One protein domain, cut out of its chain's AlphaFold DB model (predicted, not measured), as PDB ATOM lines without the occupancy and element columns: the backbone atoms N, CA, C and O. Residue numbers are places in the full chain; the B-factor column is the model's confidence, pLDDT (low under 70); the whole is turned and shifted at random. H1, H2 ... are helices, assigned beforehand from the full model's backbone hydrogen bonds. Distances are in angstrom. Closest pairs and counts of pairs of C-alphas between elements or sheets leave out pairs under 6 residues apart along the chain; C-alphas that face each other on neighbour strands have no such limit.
ATOM      1  N   TRP A 355      -9.219 -42.351  -1.156       95.00
ATOM      2  CA  TRP A 355      -8.632 -43.677  -1.092       95.00
ATOM      3  C   TRP A 355      -9.288 -44.579  -0.039       95.00
ATOM      4  O   TRP A 355      -9.702 -45.677  -0.373       95.00
ATOM      5  N   ASN A 356      -9.477 -44.131   1.204       93.69
ATOM      6  CA  ASN A 356     -10.160 -44.917   2.244       93.69
ATOM      7  C   ASN A 356     -11.636 -45.198   1.902       93.69
ATOM      8  O   ASN A 356     -12.132 -46.285   2.197       93.69
ATOM      9  N   MET A 357     -12.350 -44.237   1.296       93.50
ATOM     10  CA  MET A 357     -13.711 -44.476   0.787       93.50
ATOM     11  C   MET A 357     -13.687 -45.551  -0.288       93.50
ATOM     12  O   MET A 357     -14.448 -46.513  -0.213       93.50
ATOM     13  N   TYR A 358     -12.768 -45.409  -1.243       96.81
ATOM     14  CA  TYR A 358     -12.618 -46.355  -2.329       96.81
ATOM     15  C   TYR A 358     -12.200 -47.740  -1.834       96.81
ATOM     16  O   TYR A 358     -12.763 -48.723  -2.276       96.81
ATOM     17  N   GLN A 359     -11.294 -47.863  -0.864       95.81
ATOM     18  CA  GLN A 359     -10.908 -49.158  -0.295       95.81
ATOM     19  C   GLN A 359     -12.109 -49.908   0.295       95.81
ATOM     20  O   GLN A 359     -12.217 -51.123   0.134       95.81
ATOM     21  N   ARG A 360     -13.028 -49.195   0.963       95.06
ATOM     22  CA  ARG A 360     -14.279 -49.788   1.456       95.06
ATOM     23  C   ARG A 360     -15.213 -50.147   0.298       95.06
ATOM     24  O   ARG A 360     -15.736 -51.257   0.281       95.06
ATOM     25  N   TYR A 361     -15.365 -49.249  -0.675       96.69
ATOM     26  CA  TYR A 361     -16.155 -49.480  -1.887       96.69
ATOM     27  C   TYR A 361     -15.667 -50.715  -2.656       96.69
ATOM     28  O   TYR A 361     -16.456 -51.602  -2.965       96.69
ATOM     29  N   PHE A 362     -14.361 -50.823  -2.882       96.88
ATOM     30  CA  PHE A 362     -13.686 -51.933  -3.542       96.88
ATOM     31  C   PHE A 362     -13.872 -53.249  -2.784       96.88
ATOM     32  O   PHE A 362     -14.076 -54.290  -3.396       96.88
ATOM     33  N   ALA A 363     -13.840 -53.228  -1.448       95.81
ATOM     34  CA  ALA A 363     -14.087 -54.431  -0.656       95.81
ATOM     35  C   ALA A 363     -15.523 -54.964  -0.825       95.81
ATOM     36  O   ALA A 363     -15.719 -56.181  -0.842       95.81
ATOM     37  N   GLU A 364     -16.512 -54.076  -0.965       95.62
ATOM     38  CA  GLU A 364     -17.918 -54.442  -1.185       95.62
ATOM     39  C   GLU A 364     -18.229 -54.777  -2.654       95.62
ATOM     40  O   GLU A 364     -19.072 -55.634  -2.914       95.62
ATOM     41  N   ASN A 365     -17.501 -54.182  -3.605       96.44
ATOM     42  CA  ASN A 365     -17.705 -54.332  -5.053       96.44
ATOM     43  C   ASN A 365     -16.547 -55.072  -5.749       96.44
ATOM     44  O   ASN A 365     -16.286 -54.866  -6.931       96.44
ATOM     45  N   LEU A 366     -15.853 -55.955  -5.024       95.19
ATOM     46  CA  LEU A 366     -14.591 -56.571  -5.458       95.19
ATOM     47  C   LEU A 366     -14.659 -57.204  -6.854       95.19
ATOM     48  O   LEU A 366     -13.756 -57.017  -7.660       95.19
ATOM     49  N   GLU A 367     -15.701 -57.989  -7.130       95.38
ATOM     50  CA  GLU A 367     -15.821 -58.717  -8.402       95.38
ATOM     51  C   GLU A 367     -16.049 -57.771  -9.583       95.38
ATOM     52  O   GLU A 367     -15.494 -57.997 -10.655       95.38
ATOM     53  N   GLN A 368     -16.817 -56.701  -9.367       96.56
ATOM     54  CA  GLN A 368     -17.078 -55.683 -10.377       96.56
ATOM     55  C   GLN A 368     -15.806 -54.879 -10.663       96.56
ATOM     56  O   GLN A 368     -15.379 -54.804 -11.809       96.56
ATOM     57  N   GLU A 369     -15.150 -54.359  -9.625       96.19
ATOM     58  CA  GLU A 369     -13.943 -53.541  -9.789       96.19
ATOM     59  C   GLU A 369     -12.777 -54.331 -10.403       96.19
ATOM     60  O   GLU A 369     -12.004 -53.785 -11.185       96.19
ATOM     61  N   LEU A 370     -12.660 -55.633 -10.108       94.00
ATOM     62  CA  LEU A 370     -11.672 -56.492 -10.766       94.00
ATOM     63  C   LEU A 370     -12.001 -56.756 -12.241       94.00
ATOM     64  O   LEU A 370     -11.076 -56.909 -13.030       94.00
ATOM     65  N   ALA A 371     -13.281 -56.799 -12.621       93.88
ATOM     66  CA  ALA A 371     -13.695 -56.977 -14.014       93.88
ATOM     67  C   ALA A 371     -13.467 -55.719 -14.874       93.88
ATOM     68  O   ALA A 371     -13.349 -55.830 -16.091       93.88
ATOM     69  N   HIS A 372     -13.389 -54.540 -14.250       91.56
ATOM     70  CA  HIS A 372     -13.073 -53.277 -14.925       91.56
ATOM     71  C   HIS A 372     -11.580 -53.104 -15.229       91.56
ATOM     72  O   HIS A 372     -11.206 -52.235 -16.016       91.56
ATOM     73  N   LEU A 373     -10.708 -53.917 -14.624       92.75
ATOM     74  CA  LEU A 373      -9.279 -53.821 -14.876       92.75
ATOM     75  C   LEU A 373      -8.923 -54.392 -16.258       92.75
ATOM     76  O   LEU A 373      -9.349 -55.498 -16.589       92.75
ATOM     77  N   PRO A 374      -8.114 -53.678 -17.061       87.88
ATOM     78  CA  PRO A 374      -7.658 -54.189 -18.343       87.88
ATOM     79  C   PRO A 374      -6.748 -55.404 -18.140       87.88
ATOM     80  O   PRO A 374      -5.814 -55.373 -17.334       87.88
ATOM     81  N   ASP A 375      -7.005 -56.460 -18.908       86.81
ATOM     82  CA  ASP A 375      -6.134 -57.628 -18.969       86.81
ATOM     83  C   ASP A 375      -5.008 -57.394 -19.998       86.81
ATOM     84  O   ASP A 375      -5.297 -57.003 -21.134       86.81
ATOM     85  N   PRO A 376      -3.729 -57.658 -19.663       83.25
ATOM     86  CA  PRO A 376      -3.226 -58.192 -18.395       83.25
ATOM     87  C   PRO A 376      -2.915 -57.107 -17.349       83.25
ATOM     88  O   PRO A 376      -2.306 -56.078 -17.658       83.25
ATOM     89  N   LEU A 377      -3.222 -57.390 -16.076       78.88
ATOM     90  CA  LEU A 377      -2.802 -56.531 -14.964       78.88
ATOM     91  C   LEU A 377      -1.266 -56.375 -14.925       78.88
ATOM     92  O   LEU A 377      -0.541 -57.376 -14.984       78.88
ATOM     93  N   PRO A 378      -0.741 -55.155 -14.709       78.44
ATOM     94  CA  PRO A 378       0.675 -54.956 -14.436       78.44
ATOM     95  C   PRO A 378       1.092 -55.745 -13.178       78.44
ATOM     96  O   PRO A 378       0.470 -55.577 -12.127       78.44
ATOM     97  N   PRO A 379       2.172 -56.545 -13.222       76.62
ATOM     98  CA  PRO A 379       2.526 -57.496 -12.162       76.62
ATOM     99  C   PRO A 379       2.942 -56.868 -10.818       76.62
ATOM    100  O   PRO A 379       3.157 -57.599  -9.855       76.62
ATOM    101  N   LEU A 380       3.075 -55.538 -10.734       70.25
ATOM    102  CA  LEU A 380       3.608 -54.844  -9.555       70.25
ATOM    103  C   LEU A 380       2.590 -54.024  -8.754       70.25
ATOM    104  O   LEU A 380       2.920 -53.601  -7.648       70.25
ATOM    105  N   LYS A 381       1.388 -53.758  -9.274       75.69
ATOM    106  CA  LYS A 381       0.428 -52.898  -8.565       75.69
ATOM    107  C   LYS A 381      -0.555 -53.731  -7.757       75.69
ATOM    108  O   LYS A 381      -1.101 -54.717  -8.249       75.69
ATOM    109  N   GLU A 382      -0.810 -53.310  -6.519       90.00
ATOM    110  CA  GLU A 382      -1.918 -53.860  -5.741       90.00
ATOM    111  C   GLU A 382      -3.229 -53.663  -6.525       90.00
ATOM    112  O   GLU A 382      -3.491 -52.539  -6.970       90.00
ATOM    113  N   PRO A 383      -4.069 -54.706  -6.686       91.12
ATOM    114  CA  PRO A 383      -5.266 -54.637  -7.526       91.12
ATOM    115  C   PRO A 383      -6.194 -53.465  -7.184       91.12
ATOM    116  O   PRO A 383      -6.741 -52.838  -8.080       91.12
ATOM    117  N   CYS A 384      -6.306 -53.112  -5.900       94.81
ATOM    118  CA  CYS A 384      -7.121 -51.987  -5.432       94.81
ATOM    119  C   CYS A 384      -6.589 -50.625  -5.919       94.81
ATOM    120  O   CYS A 384      -7.363 -49.756  -6.302       94.81
ATOM    121  N   SER A 385      -5.266 -50.429  -5.958       95.38
ATOM    122  CA  SER A 385      -4.673 -49.167  -6.429       95.38
ATOM    123  C   SER A 385      -4.812 -49.013  -7.945       95.38
ATOM    124  O   SER A 385      -5.121 -47.924  -8.438       95.38
ATOM    125  N   ALA A 386      -4.640 -50.117  -8.680       94.12
ATOM    126  CA  ALA A 386      -4.904 -50.152 -10.114       94.12
ATOM    127  C   ALA A 386      -6.385 -49.864 -10.408       94.12
ATOM    128  O   ALA A 386      -6.677 -49.010 -11.244       94.12
ATOM    129  N   ALA A 387      -7.298 -50.502  -9.670       95.38
ATOM    130  CA  ALA A 387      -8.733 -50.327  -9.856       95.38
ATOM    131  C   ALA A 387      -9.167 -48.902  -9.510       95.38
ATOM    132  O   ALA A 387      -9.937 -48.311 -10.250       95.38
ATOM    133  N   PHE A 388      -8.585 -48.285  -8.478       96.62
ATOM    134  CA  PHE A 388      -8.879 -46.889  -8.158       96.62
ATOM    135  C   PHE A 388      -8.435 -45.926  -9.254       96.62
ATOM    136  O   PHE A 388      -9.164 -44.998  -9.594       96.62
ATOM    137  N   SER A 389      -7.252 -46.161  -9.824       95.44
ATOM    138  CA  SER A 389      -6.766 -45.358 -10.948       95.44
ATOM    139  C   SER A 389      -7.709 -45.494 -12.147       95.44
ATOM    140  O   SER A 389      -8.051 -44.492 -12.768       95.44
ATOM    141  N   GLN A 390      -8.180 -46.713 -12.432       95.56
ATOM    142  CA  GLN A 390      -9.154 -46.970 -13.492       95.56
ATOM    143  C   GLN A 390     -10.510 -46.315 -13.190       95.56
ATOM    144  O   GLN A 390     -11.036 -45.594 -14.027       95.56
ATOM    145  N   PHE A 391     -11.015 -46.442 -11.964       96.69
ATOM    146  CA  PHE A 391     -12.248 -45.811 -11.492       96.69
ATOM    147  C   PHE A 391     -12.219 -44.285 -11.662       96.69
ATOM    148  O   PHE A 391     -13.206 -43.672 -12.064       96.69
ATOM    149  N   GLN A 392     -11.074 -43.646 -11.400       97.00
ATOM    150  CA  GLN A 392     -10.893 -42.214 -11.648       97.00
ATOM    151  C   GLN A 392     -10.913 -41.868 -13.142       97.00
ATOM    152  O   GLN A 392     -11.415 -40.806 -13.508       97.00
ATOM    153  N   VAL A 393     -10.379 -42.737 -14.004       96.19
ATOM    154  CA  VAL A 393     -10.403 -42.560 -15.464       96.19
ATOM    155  C   VAL A 393     -11.809 -42.761 -16.029       96.19
ATOM    156  O   VAL A 393     -12.218 -41.985 -16.891       96.19
ATOM    157  N   ASP A 394     -12.554 -43.739 -15.520       96.31
ATOM    158  CA  ASP A 394     -13.915 -44.058 -15.959       96.31
ATOM    159  C   ASP A 394     -14.930 -43.002 -15.483       96.31
ATOM    160  O   ASP A 394     -15.953 -42.764 -16.128       96.31
ATOM    161  N   HIS A 395     -14.629 -42.312 -14.378       96.44
ATOM    162  CA  HIS A 395     -15.512 -41.333 -13.741       96.44
ATOM    163  C   HIS A 395     -14.832 -39.975 -13.492       96.44
ATOM    164  O   HIS A 395     -14.961 -39.408 -12.404       96.44
ATOM    165  N   LYS A 396     -14.120 -39.429 -14.490       94.19
ATOM    166  CA  LYS A 396     -13.243 -38.237 -14.361       94.19
ATOM    167  C   LYS A 396     -13.837 -37.076 -13.561       94.19
ATOM    168  O   LYS A 396     -13.161 -36.543 -12.679       94.19
ATOM    169  N   ASP A 397     -15.106 -36.754 -13.793       94.81
ATOM    170  CA  ASP A 397     -15.749 -35.579 -13.191       94.81
ATOM    171  C   ASP A 397     -16.603 -35.905 -11.957       94.81
ATOM    172  O   ASP A 397     -16.976 -35.012 -11.195       94.81
ATOM    173  N   SER A 398     -16.919 -37.182 -11.725       94.75
ATOM    174  CA  SER A 398     -17.935 -37.596 -10.748       94.75
ATOM    175  C   SER A 398     -17.453 -38.610  -9.715       94.75
ATOM    176  O   SER A 398     -18.162 -38.841  -8.735       94.75
ATOM    177  N   TRP A 399     -16.244 -39.162  -9.847       96.06
ATOM    178  CA  TRP A 399     -15.735 -40.226  -8.973       96.06
ATOM    179  C   TRP A 399     -15.793 -39.862  -7.478       96.06
ATOM    180  O   TRP A 399     -16.179 -40.686  -6.648       96.06
ATOM    181  N   ARG A 400     -15.490 -38.605  -7.112       93.94
ATOM    182  CA  ARG A 400     -15.607 -38.123  -5.720       93.94
ATOM    183  C   ARG A 400     -17.056 -38.081  -5.243       93.94
ATOM    184  O   ARG A 400     -17.326 -38.443  -4.100       93.94
ATOM    185  N   GLY A 401     -17.968 -37.638  -6.107       88.88
ATOM    186  CA  GLY A 401     -19.400 -37.588  -5.818       88.88
ATOM    187  C   GLY A 401     -19.986 -38.985  -5.633       88.88
ATOM    188  O   GLY A 401     -20.710 -39.211  -4.668       88.88
ATOM    189  N   ILE A 402     -19.593 -39.935  -6.490       94.50
ATOM    190  CA  ILE A 402     -20.000 -41.344  -6.400       94.50
ATOM    191  C   ILE A 402     -19.546 -41.944  -5.066       94.50
ATOM    192  O   ILE A 402     -20.371 -42.496  -4.341       94.50
ATOM    193  N   LEU A 403     -18.269 -41.788  -4.699       94.75
ATOM    194  CA  LEU A 403     -17.749 -42.322  -3.435       94.75
ATOM    195  C   LEU A 403     -18.383 -41.667  -2.209       94.75
ATOM    196  O   LEU A 403     -18.688 -42.365  -1.245       94.75
ATOM    197  N   SER A 404     -18.614 -40.352  -2.248       88.38
ATOM    198  CA  SER A 404     -19.308 -39.647  -1.166       88.38
ATOM    199  C   SER A 404     -20.725 -40.184  -0.991       88.38
ATOM    200  O   SER A 404     -21.094 -40.579   0.111       88.38
ATOM    201  N   MET A 405     -21.491 -40.265  -2.082       85.19
ATOM    202  CA  MET A 405     -22.867 -40.758  -2.067       85.19
ATOM    203  C   MET A 405     -22.935 -42.215  -1.608       85.19
ATOM    204  O   MET A 405     -23.779 -42.559  -0.788       85.19
ATOM    205  N   TRP A 406     -22.032 -43.068  -2.092       93.62
ATOM    206  CA  TRP A 406     -21.947 -44.453  -1.641       93.62
ATOM    207  C   TRP A 406     -21.651 -44.541  -0.142       93.62
ATOM    208  O   TRP A 406     -22.333 -45.265   0.577       93.62
ATOM    209  N   CYS A 407     -20.682 -43.771   0.358       87.69
ATOM    210  CA  CYS A 407     -20.377 -43.737   1.782       87.69
ATOM    211  C   CYS A 407     -21.565 -43.240   2.623       87.69
ATOM    212  O   CYS A 407     -21.801 -43.785   3.699       87.69
ATOM    213  N   ASP A 408     -22.325 -42.259   2.137       80.62
ATOM    214  CA  ASP A 408     -23.544 -41.787   2.800       80.62
ATOM    215  C   ASP A 408     -24.626 -42.877   2.821       80.62
ATOM    216  O   ASP A 408     -25.264 -43.091   3.850       80.62
ATOM    217  N   LEU A 409     -24.798 -43.625   1.726       81.38
ATOM    218  CA  LEU A 409     -25.717 -44.767   1.667       81.38
ATOM    219  C   LEU A 409     -25.309 -45.883   2.633       81.38
ATOM    220  O   LEU A 409     -26.156 -46.410   3.351       81.38
ATOM    221  N   VAL A 410     -24.016 -46.211   2.697       82.75
ATOM    222  CA  VAL A 410     -23.498 -47.206   3.643       82.75
ATOM    223  C   VAL A 410     -23.691 -46.736   5.074       82.75
ATOM    224  O   VAL A 410     -24.085 -47.540   5.909       82.75
ATOM    225  N   ASP A 411     -23.457 -45.465   5.395       77.19
ATOM    226  CA  ASP A 411     -23.737 -44.944   6.736       77.19
ATOM    227  C   ASP A 411     -25.228 -45.038   7.075       77.19
ATOM    228  O   ASP A 411     -25.576 -45.412   8.193       77.19
ATOM    229  N   LEU A 412     -26.111 -44.733   6.121       67.94
ATOM    230  CA  LEU A 412     -27.558 -44.841   6.307       67.94
ATOM    231  C   LEU A 412     -27.994 -46.288   6.575       67.94
ATOM    232  O   LEU A 412     -28.869 -46.510   7.414       67.94
ATOM    233  N   ASP A 413     -27.369 -47.262   5.912       73.19
ATOM    234  CA  ASP A 413     -27.674 -48.687   6.083       73.19
ATOM    235  C   ASP A 413     -27.021 -49.274   7.353       73.19
ATOM    236  O   ASP A 413     -27.655 -49.964   8.156       73.19
ATOM    237  N   THR A 414     -25.756 -48.927   7.608       64.12
ATOM    238  CA  THR A 414     -24.973 -49.408   8.760       64.12
ATOM    239  C   THR A 414     -25.311 -48.722  10.071       64.12
ATOM    240  O   THR A 414     -24.985 -49.271  11.127       64.12
ATOM    241  N   ALA A 415     -26.013 -47.583  10.055       62.81
ATOM    242  CA  ALA A 415     -26.413 -46.880  11.273       62.81
ATOM    243  C   ALA A 415     -27.283 -47.730  12.210       62.81
ATOM    244  O   ALA A 415     -27.589 -47.277  13.315       62.81
ATOM    245  N   GLY A 416     -27.691 -48.947  11.811       57.53
ATOM    246  CA  GLY A 416     -28.400 -49.885  12.678       57.53
ATOM    247  C   GLY A 416     -29.607 -49.210  13.312       57.53
ATOM    248  O   GLY A 416     -29.965 -49.505  14.456       57.53
TER     249      GLY A 416
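What this domain is: This is residues 355 to 416 of the 477 residues of an uncharacterized protein of Amanita muscaria Koide BX008 (UniProt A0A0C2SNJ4). H4, the longest helix, and H3 make a V, with H1 between its arms, touching both, and short H2 next to H3; residues 411 to 416 stick out. The 62 printed residues, with four named helices in the order H1, H2, H3, H4 and no named strand, are all helix in class, only just compact, close to loose, with a radius of gyration of the C-alphas of 12.4 A and spans of 40 by 25 by 17 A.

Where its parts are: H4, residues 399 to 414, runs 22.0 A to C-alpha 414 at (-24.973, -49.408, 8.760). H3 is residues 383 to 394, 16.1 A; H1, residues 355 to 364, 14.2 A, begins at C-alpha 355 at (-8.632, -43.677, -1.092); H2 is residues 366 to 371.

How they stand to each other: Packing is mostly crossed, at no shallow tilt. H4, with residues 403 to 407 alone, touches H1 at a steep tilt of 59 degrees; the closest C-alphas, of Met 357 and Leu 403, are 6.2 A apart. H3, with residues 384 to 388 alone, touches H1, about perpendicular at 77 degrees; the closest C-alphas, of Phe 362 and Cys 384, are 6.8 A apart. H2 and H4 are apart. Every O i to N i+4 pair in the four helices is within hydrogen-bond range.

The domain as a whole: The printed part has no cut. The H2 to H3 link is long, 11 residues. Residues 412 and 414 to 416 have pLDDT under 70.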